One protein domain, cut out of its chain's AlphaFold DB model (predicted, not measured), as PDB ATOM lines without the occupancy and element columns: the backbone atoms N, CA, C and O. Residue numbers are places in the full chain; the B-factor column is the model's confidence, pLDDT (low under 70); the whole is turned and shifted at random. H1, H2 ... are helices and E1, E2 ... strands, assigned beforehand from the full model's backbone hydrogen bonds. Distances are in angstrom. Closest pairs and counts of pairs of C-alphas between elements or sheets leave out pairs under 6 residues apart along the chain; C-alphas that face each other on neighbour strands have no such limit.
ATOM      1  N   ALA A   2      57.045  46.265  19.487       50.16
ATOM      2  CA  ALA A   2      56.002  47.043  20.156       50.16
ATOM      3  C   ALA A   2      54.979  46.081  20.777       50.16
ATOM      4  O   ALA A   2      54.569  45.122  20.117       50.16
ATOM      5  N   ASP A   3      54.617  46.318  22.037       53.22
ATOM      6  CA  ASP A   3      53.607  45.534  22.741       53.22
ATOM      7  C   ASP A   3      52.215  45.955  22.253       53.22
ATOM      8  O   ASP A   3      51.680  46.997  22.633       53.22
ATOM      9  N   TYR A   4      51.664  45.183  21.318       66.38
ATOM     10  CA  TYR A   4      50.320  45.410  20.802       66.38
ATOM     11  C   TYR A   4      49.314  44.690  21.696       66.38
ATOM     12  O   TYR A   4      49.210  43.462  21.638       66.38
ATOM     13  N   ASP A   5      48.528  45.456  22.459       77.94
ATOM     14  CA  ASP A   5      47.409  44.924  23.242       77.94
ATOM     15  C   ASP A   5      46.482  44.090  22.344       77.94
ATOM     16  O   ASP A   5      45.741  44.603  21.498       77.94
ATOM     17  N   THR A   6      46.521  42.774  22.545       74.06
ATOM     18  CA  THR A   6      45.776  41.800  21.743       74.06
ATOM     19  C   THR A   6      44.264  42.011  21.813       74.06
ATOM     20  O   THR A   6      43.562  41.649  20.869       74.06
ATOM     21  N   ARG A   7      43.751  42.668  22.865       75.62
ATOM     22  CA  ARG A   7      42.328  43.022  23.024       75.62
ATOM     23  C   ARG A   7      41.880  44.107  22.037       75.62
ATOM     24  O   ARG A   7      40.689  44.217  21.742       75.62
ATOM     25  N   LYS A   8      42.826  44.899  21.522       80.50
ATOM     26  CA  LYS A   8      42.600  45.976  20.547       80.50
ATOM     27  C   LYS A   8      42.775  45.518  19.095       80.50
ATOM     28  O   LYS A   8      42.547  46.307  18.179       80.50
ATOM     29  N   ILE A   9      43.134  44.255  18.859       78.19
ATOM     30  CA  ILE A   9      43.241  43.691  17.510       78.19
ATOM     31  C   ILE A   9      41.892  43.098  17.094       78.19
ATOM     32  O   ILE A   9      41.335  42.237  17.775       78.19
ATOM     33  N   ARG A  10      41.364  43.537  15.950       75.94
ATOM     34  CA  ARG A  10      40.154  42.985  15.326       75.94
ATOM     35  C   ARG A  10      40.509  42.421  13.964       75.94
ATOM     36  O   ARG A  10      41.219  43.058  13.203       75.94
ATOM     37  N   ASN A  11      40.018  41.233  13.650       75.94
ATOM     38  CA  ASN A  11      40.217  40.609  12.349       75.94
ATOM     39  C   ASN A  11      38.854  40.567  11.647       75.94
ATOM     40  O   ASN A  11      37.895  40.058  12.230       75.94
ATOM     41  N   GLY A  21      30.135  43.606  -4.703       74.56
ATOM     42  CA  GLY A  21      30.957  44.776  -4.359       74.56
ATOM     43  C   GLY A  21      31.920  44.604  -3.175       74.56
ATOM     44  O   GLY A  21      32.247  45.597  -2.532       74.56
ATOM     45  N   LYS A  22      32.407  43.382  -2.896       81.31
ATOM     46  CA  LYS A  22      33.370  43.089  -1.804       81.31
ATOM     47  C   LYS A  22      34.554  44.064  -1.759       81.31
ATOM     48  O   LYS A  22      34.739  44.786  -0.782       81.31
ATOM     49  N   THR A  23      35.295  44.146  -2.858       82.50
ATOM     50  CA  THR A  23      36.500  44.975  -2.999       82.50
ATOM     51  C   THR A  23      36.170  46.469  -3.015       82.50
ATOM     52  O   THR A  23      36.952  47.295  -2.557       82.50
ATOM     53  N   THR A  24      34.968  46.832  -3.472       83.94
ATOM     54  CA  THR A  24      34.436  48.200  -3.398       83.94
ATOM     55  C   THR A  24      34.194  48.614  -1.944       83.94
ATOM     56  O   THR A  24      34.606  49.697  -1.532       83.94
ATOM     57  N   LEU A  25      33.594  47.737  -1.134       83.75
ATOM     58  CA  LEU A  25      33.439  47.930   0.309       83.75
ATOM     59  C   LEU A  25      34.807  47.987   1.010       83.75
ATOM     60  O   LEU A  25      35.018  48.859   1.853       83.75
ATOM     61  N   ALA A  26      35.750  47.123   0.625       86.06
ATOM     62  CA  ALA A  26      37.118  47.141   1.140       86.06
ATOM     63  C   ALA A  26      37.817  48.492   0.889       86.06
ATOM     64  O   ALA A  26      38.341  49.093   1.827       86.06
ATOM     65  N   ASP A  27      37.747  49.025  -0.335       87.94
ATOM     66  CA  ASP A  27      38.259  50.356  -0.685       87.94
ATOM     67  C   ASP A  27      37.668  51.467   0.196       87.94
ATOM     68  O   ASP A  27      38.398  52.334   0.686       87.94
ATOM     69  N   HIS A  28      36.349  51.457   0.421       85.69
ATOM     70  CA  HIS A  28      35.701  52.458   1.270       85.69
ATOM     71  C   HIS A  28      36.171  52.371   2.729       85.69
ATOM     72  O   HIS A  28      36.384  53.410   3.354       85.69
ATOM     73  N   LEU A  29      36.416  51.166   3.259       85.88
ATOM     74  CA  LEU A  29      36.999  50.977   4.595       85.88
ATOM     75  C   LEU A  29      38.451  51.475   4.669       85.88
ATOM     76  O   LEU A  29      38.822  52.131   5.643       85.88
ATOM     77  N   ILE A  30      39.263  51.217   3.638       87.38
ATOM     78  CA  ILE A  30      40.654  51.693   3.556       87.38
ATOM     79  C   ILE A  30      40.691  53.228   3.538       87.38
ATOM     80  O   ILE A  30      41.452  53.834   4.294       87.38
ATOM     81  N   ALA A  31      39.837  53.867   2.732       86.50
ATOM     82  CA  ALA A  31      39.730  55.325   2.676       86.50
ATOM     83  C   ALA A  31      39.187  55.935   3.985       86.50
ATOM     84  O   ALA A  31      39.646  56.997   4.406       86.50
ATOM     85  N   ALA A  32      38.248  55.261   4.659       83.06
ATOM     86  CA  ALA A  32      37.691  55.701   5.940       83.06
ATOM     87  C   ALA A  32      38.647  55.512   7.135       83.06
ATOM     88  O   ALA A  32      38.505  56.203   8.143       83.06
ATOM     89  N   SER A  33      39.644  54.623   7.038       80.44
ATOM     90  CA  SER A  33      40.603  54.352   8.122       80.44
ATOM     91  C   SER A  33      41.545  55.525   8.442       80.44
ATOM     92  O   SER A  33      42.327  55.428   9.382       80.44
ATOM     93  N   GLY A  34      41.535  56.618   7.673       65.31
ATOM     94  CA  GLY A  34      42.292  57.840   7.981       65.31
ATOM     95  C   GLY A  34      43.817  57.755   7.804       65.31
ATOM     96  O   GLY A  34      44.486  58.781   7.845       65.31
ATOM     97  N   GLY A  35      44.381  56.574   7.529       67.56
ATOM     98  CA  GLY A  35      45.825  56.358   7.345       67.56
ATOM     99  C   GLY A  35      46.432  56.915   6.047       67.56
ATOM    100  O   GLY A  35      47.548  56.546   5.701       67.56
ATOM    101  N   GLY A  36      45.703  57.738   5.283       69.00
ATOM    102  CA  GLY A  36      46.187  58.383   4.052       69.00
ATOM    103  C   GLY A  36      46.465  57.458   2.855       69.00
ATOM    104  O   GLY A  36      46.889  57.941   1.810       69.00
ATOM    105  N   VAL A  37      46.221  56.148   2.979       78.06
ATOM    106  CA  VAL A  37      46.566  55.129   1.965       78.06
ATOM    107  C   VAL A  37      45.749  55.273   0.675       78.06
ATOM    108  O   VAL A  37      46.271  55.031  -0.413       78.06
ATOM    109  N   LEU A  38      44.478  55.671   0.787       80.62
ATOM    110  CA  LEU A  38      43.554  55.815  -0.336       80.62
ATOM    111  C   LEU A  38      42.727  57.094  -0.178       80.62
ATOM    112  O   LEU A  38      42.125  57.331   0.867       80.62
ATOM    113  N   HIS A  39      42.682  57.923  -1.220       82.19
ATOM    114  CA  HIS A  39      41.882  59.146  -1.204       82.19
ATOM    115  C   HIS A  39      40.385  58.817  -1.403       82.19
ATOM    116  O   HIS A  39      40.068  58.104  -2.357       82.19
ATOM    117  N   PRO A  40      39.439  59.371  -0.612       81.12
ATOM    118  CA  PRO A  40      38.021  58.986  -0.670       81.12
ATOM    119  C   PRO A  40      37.360  59.080  -2.054       81.12
ATOM    120  O   PRO A  40      36.533  58.239  -2.387       81.12
ATOM    121  N   LYS A  41      37.762  60.039  -2.904       81.06
ATOM    122  CA  LYS A  41      37.252  60.162  -4.292       81.06
ATOM    123  C   LYS A  41      37.667  59.013  -5.233       81.06
ATOM    124  O   LYS A  41      37.127  58.918  -6.330       81.06
ATOM    125  N   LEU A  42      38.654  58.205  -4.842       81.62
ATOM    126  CA  LEU A  42      39.186  57.080  -5.622       81.62
ATOM    127  C   LEU A  42      38.733  55.715  -5.074       81.62
ATOM    128  O   LEU A  42      38.934  54.696  -5.735       81.62
ATOM    129  N   ALA A  43      38.111  55.695  -3.890       82.12
ATOM    130  CA  ALA A  43      37.563  54.485  -3.293       82.12
ATOM    131  C   ALA A  43      36.460  53.886  -4.179       82.12
ATOM    132  O   ALA A  43      35.620  54.606  -4.721       82.12
ATOM    133  N   GLY A  44      36.500  52.568  -4.363       76.44
ATOM    134  CA  GLY A  44      35.556  51.802  -5.168       76.44
ATOM    135  C   GLY A  44      35.885  51.776  -6.661       76.44
ATOM    136  O   GLY A  44      35.408  50.887  -7.366       76.44
ATOM    137  N   LYS A  45      36.723  52.707  -7.141       80.88
ATOM    138  CA  LYS A  45      37.213  52.752  -8.528       80.88
ATOM    139  C   LYS A  45      38.580  52.098  -8.700       80.88
ATOM    140  O   LYS A  45      38.811  51.487  -9.735       80.88
ATOM    141  N   LEU A  46      39.476  52.250  -7.721       81.81
ATOM    142  CA  LEU A  46      40.838  51.713  -7.805       81.81
ATOM    143  C   LEU A  46      40.948  50.230  -7.446       81.81
ATOM    144  O   LEU A  46      41.910  49.608  -7.887       81.81
ATOM    145  N   ARG A  47      40.025  49.678  -6.642       83.12
ATOM    146  CA  ARG A  47      40.070  48.286  -6.163       83.12
ATOM    147  C   ARG A  47      41.445  47.951  -5.594       83.12
ATOM    148  O   ARG A  47      42.159  47.084  -6.079       83.12
ATOM    149  N   PHE A  48      41.852  48.699  -4.575       84.19
ATOM    150  CA  PHE A  48      43.222  48.758  -4.067       84.19
ATOM    151  C   PHE A  48      43.801  47.392  -3.651       84.19
ATOM    152  O   PHE A  48      45.022  47.232  -3.619       84.19
ATOM    153  N   MET A  49      42.943  46.421  -3.318       84.44
ATOM    154  CA  MET A  49      43.329  45.062  -2.919       84.44
ATOM    155  C   MET A  49      43.492  44.073  -4.091       84.44
ATOM    156  O   MET A  49      44.168  43.058  -3.905       84.44
ATOM    157  N   ASP A  50      42.948  44.390  -5.273       87.25
ATOM    158  CA  ASP A  50      43.169  43.676  -6.538       87.25
ATOM    159  C   ASP A  50      44.505  44.179  -7.130       87.25
ATOM    160  O   ASP A  50      44.567  45.250  -7.739       87.25
ATOM    161  N   TYR A  51      45.610  43.466  -6.898       80.38
ATOM    162  CA  TYR A  51      46.960  43.946  -7.251       80.38
ATOM    163  C   TYR A  51      47.538  43.317  -8.522       80.38
ATOM    164  O   TYR A  51      48.589  43.764  -8.987       80.38
ATOM    165  N   LEU A  52      46.899  42.287  -9.085       82.75
ATOM    166  CA  LEU A  52      47.293  41.735 -10.380       82.75
ATOM    167  C   LEU A  52      46.662  42.549 -11.516       82.75
ATOM    168  O   LEU A  52      45.472  42.858 -11.486       82.75
ATOM    169  N   ASP A  53      47.425  42.787 -12.587       82.38
ATOM    170  CA  ASP A  53      46.916  43.437 -13.807       82.38
ATOM    171  C   ASP A  53      45.687  42.714 -14.385       82.38
ATOM    172  O   ASP A  53      44.799  43.338 -14.960       82.38
ATOM    173  N   GLU A  54      45.618  41.391 -14.233       80.62
ATOM    174  CA  GLU A  54      44.476  40.582 -14.659       80.62
ATOM    175  C   GLU A  54      43.235  40.784 -13.778       80.62
ATOM    176  O   GLU A  54      42.131  40.800 -14.317       80.62
ATOM    177  N   GLU A  55      43.394  40.986 -12.464       82.88
ATOM    178  CA  GLU A  55      42.283  41.288 -11.544       82.88
ATOM    179  C   GLU A  55      41.685  42.657 -11.880       82.88
ATOM    180  O   GLU A  55      40.474  42.789 -12.058       82.88
ATOM    181  N   GLN A  56      42.555  43.651 -12.089       83.38
ATOM    182  CA  GLN A  56      42.188  45.007 -12.501       83.38
ATOM    183  C   GLN A  56      41.493  45.036 -13.872       83.38
ATOM    184  O   GLN A  56      40.435  45.644 -14.014       83.38
ATOM    185  N   ARG A  57      42.036  44.336 -14.883       80.81
ATOM    186  CA  ARG A  57      41.439  44.271 -16.234       80.81
ATOM    187  C   ARG A  57      40.100  43.542 -16.271       80.81
ATOM    188  O   ARG A  57      39.227  43.931 -17.040       80.81
ATOM    189  N   ARG A  58      39.961  42.453 -15.509       79.06
ATOM    190  CA  ARG A  58      38.752  41.611 -15.501       79.06
ATOM    191  C   ARG A  58      37.730  42.034 -14.454       79.06
ATOM    192  O   ARG A  58      36.632  41.494 -14.454       79.06
ATOM    193  N   ALA A  59      38.080  42.977 -13.580       78.81
ATOM    194  CA  ALA A  59      37.243  43.430 -12.479       78.81
ATOM    195  C   ALA A  59      36.802  42.281 -11.538       78.81
ATOM    196  O   ALA A  59      35.692  42.310 -10.997       78.81
ATOM    197  N   ILE A  60      37.686  41.303 -11.300       78.25
ATOM    198  CA  ILE A  60      37.463  40.163 -10.396       78.25
ATOM    199  C   ILE A  60      38.656  39.964  -9.459       78.25
ATOM    200  O   ILE A  60      39.801  39.952  -9.900       78.25
ATOM    201  N   THR A  61      38.385  39.715  -8.181       76.00
ATOM    202  CA  THR A  61      39.400  39.290  -7.209       76.00
ATOM    203  C   THR A  61      39.774  37.836  -7.476       76.00
ATOM    204  O   THR A  61      38.908  36.959  -7.461       76.00
ATOM    205  N   MET A  62      41.055  37.554  -7.724       72.50
ATOM    206  CA  MET A  62      41.562  36.209  -8.022       72.50
ATOM    207  C   MET A  62      42.449  35.646  -6.909       72.50
ATOM    208  O   MET A  62      42.618  34.427  -6.835       72.50
ATOM    209  N   LYS A  63      42.989  36.486  -6.026       76.50
ATOM    210  CA  LYS A  63      43.732  36.079  -4.827       76.50
ATOM    211  C   LYS A  63      43.192  36.790  -3.594       76.50
ATOM    212  O   LYS A  63      42.793  37.944  -3.671       76.50
ATOM    213  N   SER A  64      43.216  36.111  -2.448       79.38
ATOM    214  CA  SER A  64      42.911  36.773  -1.186       79.38
ATOM    215  C   SER A  64      44.056  37.701  -0.778       79.38
ATOM    216  O   SER A  64      45.237  37.344  -0.817       79.38
ATOM    217  N   SER A  65      43.676  38.916  -0.395       80.12
ATOM    218  CA  SER A  65      44.565  40.004   0.007       80.12
ATOM    219  C   SER A  65      44.207  40.431   1.427       80.12
ATOM    220  O   SER A  65      43.053  40.327   1.842       80.12
ATOM    221  N   SER A  66      45.178  40.936   2.195       84.25
ATOM    222  CA  SER A  66      44.904  41.470   3.537       84.25
ATOM    223  C   SER A  66      45.699  42.735   3.834       84.25
ATOM    224  O   SER A  66      46.840  42.881   3.397       84.25
ATOM    225  N   ILE A  67      45.085  43.652   4.582       85.38
ATOM    226  CA  ILE A  67      45.634  44.962   4.930       85.38
ATOM    227  C   ILE A  67      45.408  45.276   6.414       85.38
ATOM    228  O   ILE A  67      44.374  44.948   6.999       85.38
ATOM    229  N   GLY A  68      46.406  45.903   7.039       86.19
ATOM    230  CA  GLY A  68      46.292  46.465   8.383       86.19
ATOM    231  C   GLY A  68      45.746  47.888   8.323       86.19
ATOM    232  O   GLY A  68      46.341  48.754   7.688       86.19
ATOM    233  N   LEU A  69      44.627  48.116   8.998       84.75
ATOM    234  CA  LEU A  69      43.951  49.394   9.169       84.75
ATOM    235  C   LEU A  69      44.027  49.805  10.644       84.75
ATOM    236  O   LEU A  69      43.840  48.982  11.540       84.75
ATOM    237  N   HIS A  70      44.283  51.082  10.908       83.44
ATOM    238  CA  HIS A  70      44.252  51.639  12.259       83.44
ATOM    239  C   HIS A  70      43.036  52.548  12.388       83.44
ATOM    240  O   HIS A  70      42.869  53.478  11.603       83.44
ATOM    241  N   TYR A  71      42.181  52.275  13.372       82.38
ATOM    242  CA  TYR A  71      40.985  53.066  13.631       82.38
ATOM    243  C   TYR A  71      40.857  53.343  15.127       82.38
ATOM    244  O   TYR A  71      40.538  52.451  15.917       82.38
ATOM    245  N   LYS A  72      41.110  54.601  15.511       83.81
ATOM    246  CA  LYS A  72      41.285  55.011  16.914       83.81
ATOM    247  C   LYS A  72      42.346  54.112  17.577       83.81
ATOM    248  O   LYS A  72      43.378  53.847  16.967       83.81
ATOM    249  N   ASP A  73      42.077  53.596  18.771       84.06
ATOM    250  CA  ASP A  73      42.968  52.672  19.483       84.06
ATOM    251  C   ASP A  73      42.972  51.233  18.928       84.06
ATOM    252  O   ASP A  73      43.717  50.390  19.429       84.06
ATOM    253  N   TYR A  74      42.139  50.910  17.930       82.44
ATOM    254  CA  TYR A  74      41.999  49.552  17.402       82.44
ATOM    255  C   TYR A  74      42.856  49.311  16.156       82.44
ATOM    256  O   TYR A  74      42.939  50.137  15.247       82.44
ATOM    257  N   SER A  75      43.449  48.119  16.094       82.25
ATOM    258  CA  SER A  75      44.167  47.606  14.923       82.25
ATOM    259  C   SER A  75      43.285  46.584  14.210       82.25
ATOM    260  O   SER A  75      43.102  45.464  14.689       82.25
ATOM    261  N   ILE A  76      42.708  46.973  13.078       83.75
ATOM    262  CA  ILE A  76      41.810  46.153  12.269       83.75
ATOM    263  C   ILE A  76      42.628  45.475  11.164       83.75
ATOM    264  O   ILE A  76      43.281  46.141  10.372       83.75
ATOM    265  N   LYS A  77      42.596  44.148  11.072       82.44
ATOM    266  CA  LYS A  77      43.132  43.396   9.931       82.44
ATOM    267  C   LYS A  77      41.971  43.047   9.019       82.44
ATOM    268  O   LYS A  77      41.131  42.238   9.406       82.44
ATOM    269  N   LEU A  78      41.916  43.687   7.859       83.56
ATOM    270  CA  LEU A  78      40.894  43.469   6.845       83.56
ATOM    271  C   LEU A  78      41.416  42.472   5.808       83.56
ATOM    272  O   LEU A  78      42.510  42.668   5.281       83.56
ATOM    273  N   SER A  79      40.633  41.442   5.503       83.25
ATOM    274  CA  SER A  79      40.876  40.511   4.399       83.25
ATOM    275  C   SER A  79      39.739  40.584   3.382       83.25
ATOM    276  O   SER A  79      38.570  40.579   3.772       83.25
ATOM    277  N   ASP A  80      40.092  40.611   2.097       81.62
ATOM    278  CA  ASP A  80      39.159  40.432   0.979       81.62
ATOM    279  C   ASP A  80      39.369  39.028   0.395       81.62
ATOM    280  O   ASP A  80      40.515  38.604   0.194       81.62
ATOM    281  N   SER A  81      38.279  38.288   0.187       72.75
ATOM    282  CA  SER A  81      38.303  36.911  -0.313       72.75
ATOM    283  C   SER A  81      37.691  36.810  -1.704       72.75
ATOM    284  O   SER A  81      36.926  37.665  -2.159       72.75
TER     285      SER A  81
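Overview. This is residues 2 to 11 and 21 to 81 of the 450 residues of the protein "Tr-type G domain-containing protein" of Punica granatum (UniProt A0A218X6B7). A long, narrow hairpin of E2 and E3 has the short strand E1 beside E3 near the hairpin's turn and helix H1 over one face; the small helix H2 lies beyond the hairpin's other end. The 71 printed residues hold named elements in the order E1, H1, H2, E2, E3, and under half of the residues are in them. The sheet runs E1, E3, E2 and is mixed, and the class is mixed, helices and strands. The whole is elongated, 40 by 25 by 20 A, and only just compact, close to loose, with a radius of gyration of the C-alphas of 13.0 A.

Along the chain. Find C-alpha 9 at (43.241, 43.691, 17.510); there E1, residues 9 to 11, begins and runs 6.7 A. After the cut, look at C-alpha 22 at (33.370, 43.089, -1.804), where H1, residues 22 to 32, begins its 15.4 A. H2 is residues 53 to 58, 8.5 A. E2, residues 65 to 71, covers 19.2 A, and E3, residues 74 to 80, covers 19.0 A, ending at (39.159, 40.432, 0.979).

Arrangement. E1 and E3 are parallel at 16 degrees, with N 10 and O 75 2.9 A apart, within hydrogen-bond range. E3 and E2 form an antiparallel hairpin at 156 degrees; look for N 67 and O 78 at 2.8 A. H1 on one face of this sheet gives two layers, helix over strands, at a height over the sheet of 8.0 A. It lies only just over E3, with 3 C-alphas falling on it, and runs along the strands, at 13 degrees to E3 on the local plane. The closest C-alphas of H1 and E3 are those of Thr 23 and Asp 80, 6.6 A apart. H2 is not on the sheet, and is apart from H1. In H1 and H2 every O i to N i+4 pair is within hydrogen-bond range.

Size, cuts and confidence. The C-alphas of Asp 3 and Arg 58, the two farthest apart, are 41.2 A apart. Residues 12 to 20 are not printed, and C-alphas 11 and 21 stand 19.6 A apart across the cut. The link from H1 to H2, residues 33 to 52, is long. Look for pLDDT under 70 at residues 2 to 4 and 34 to 36.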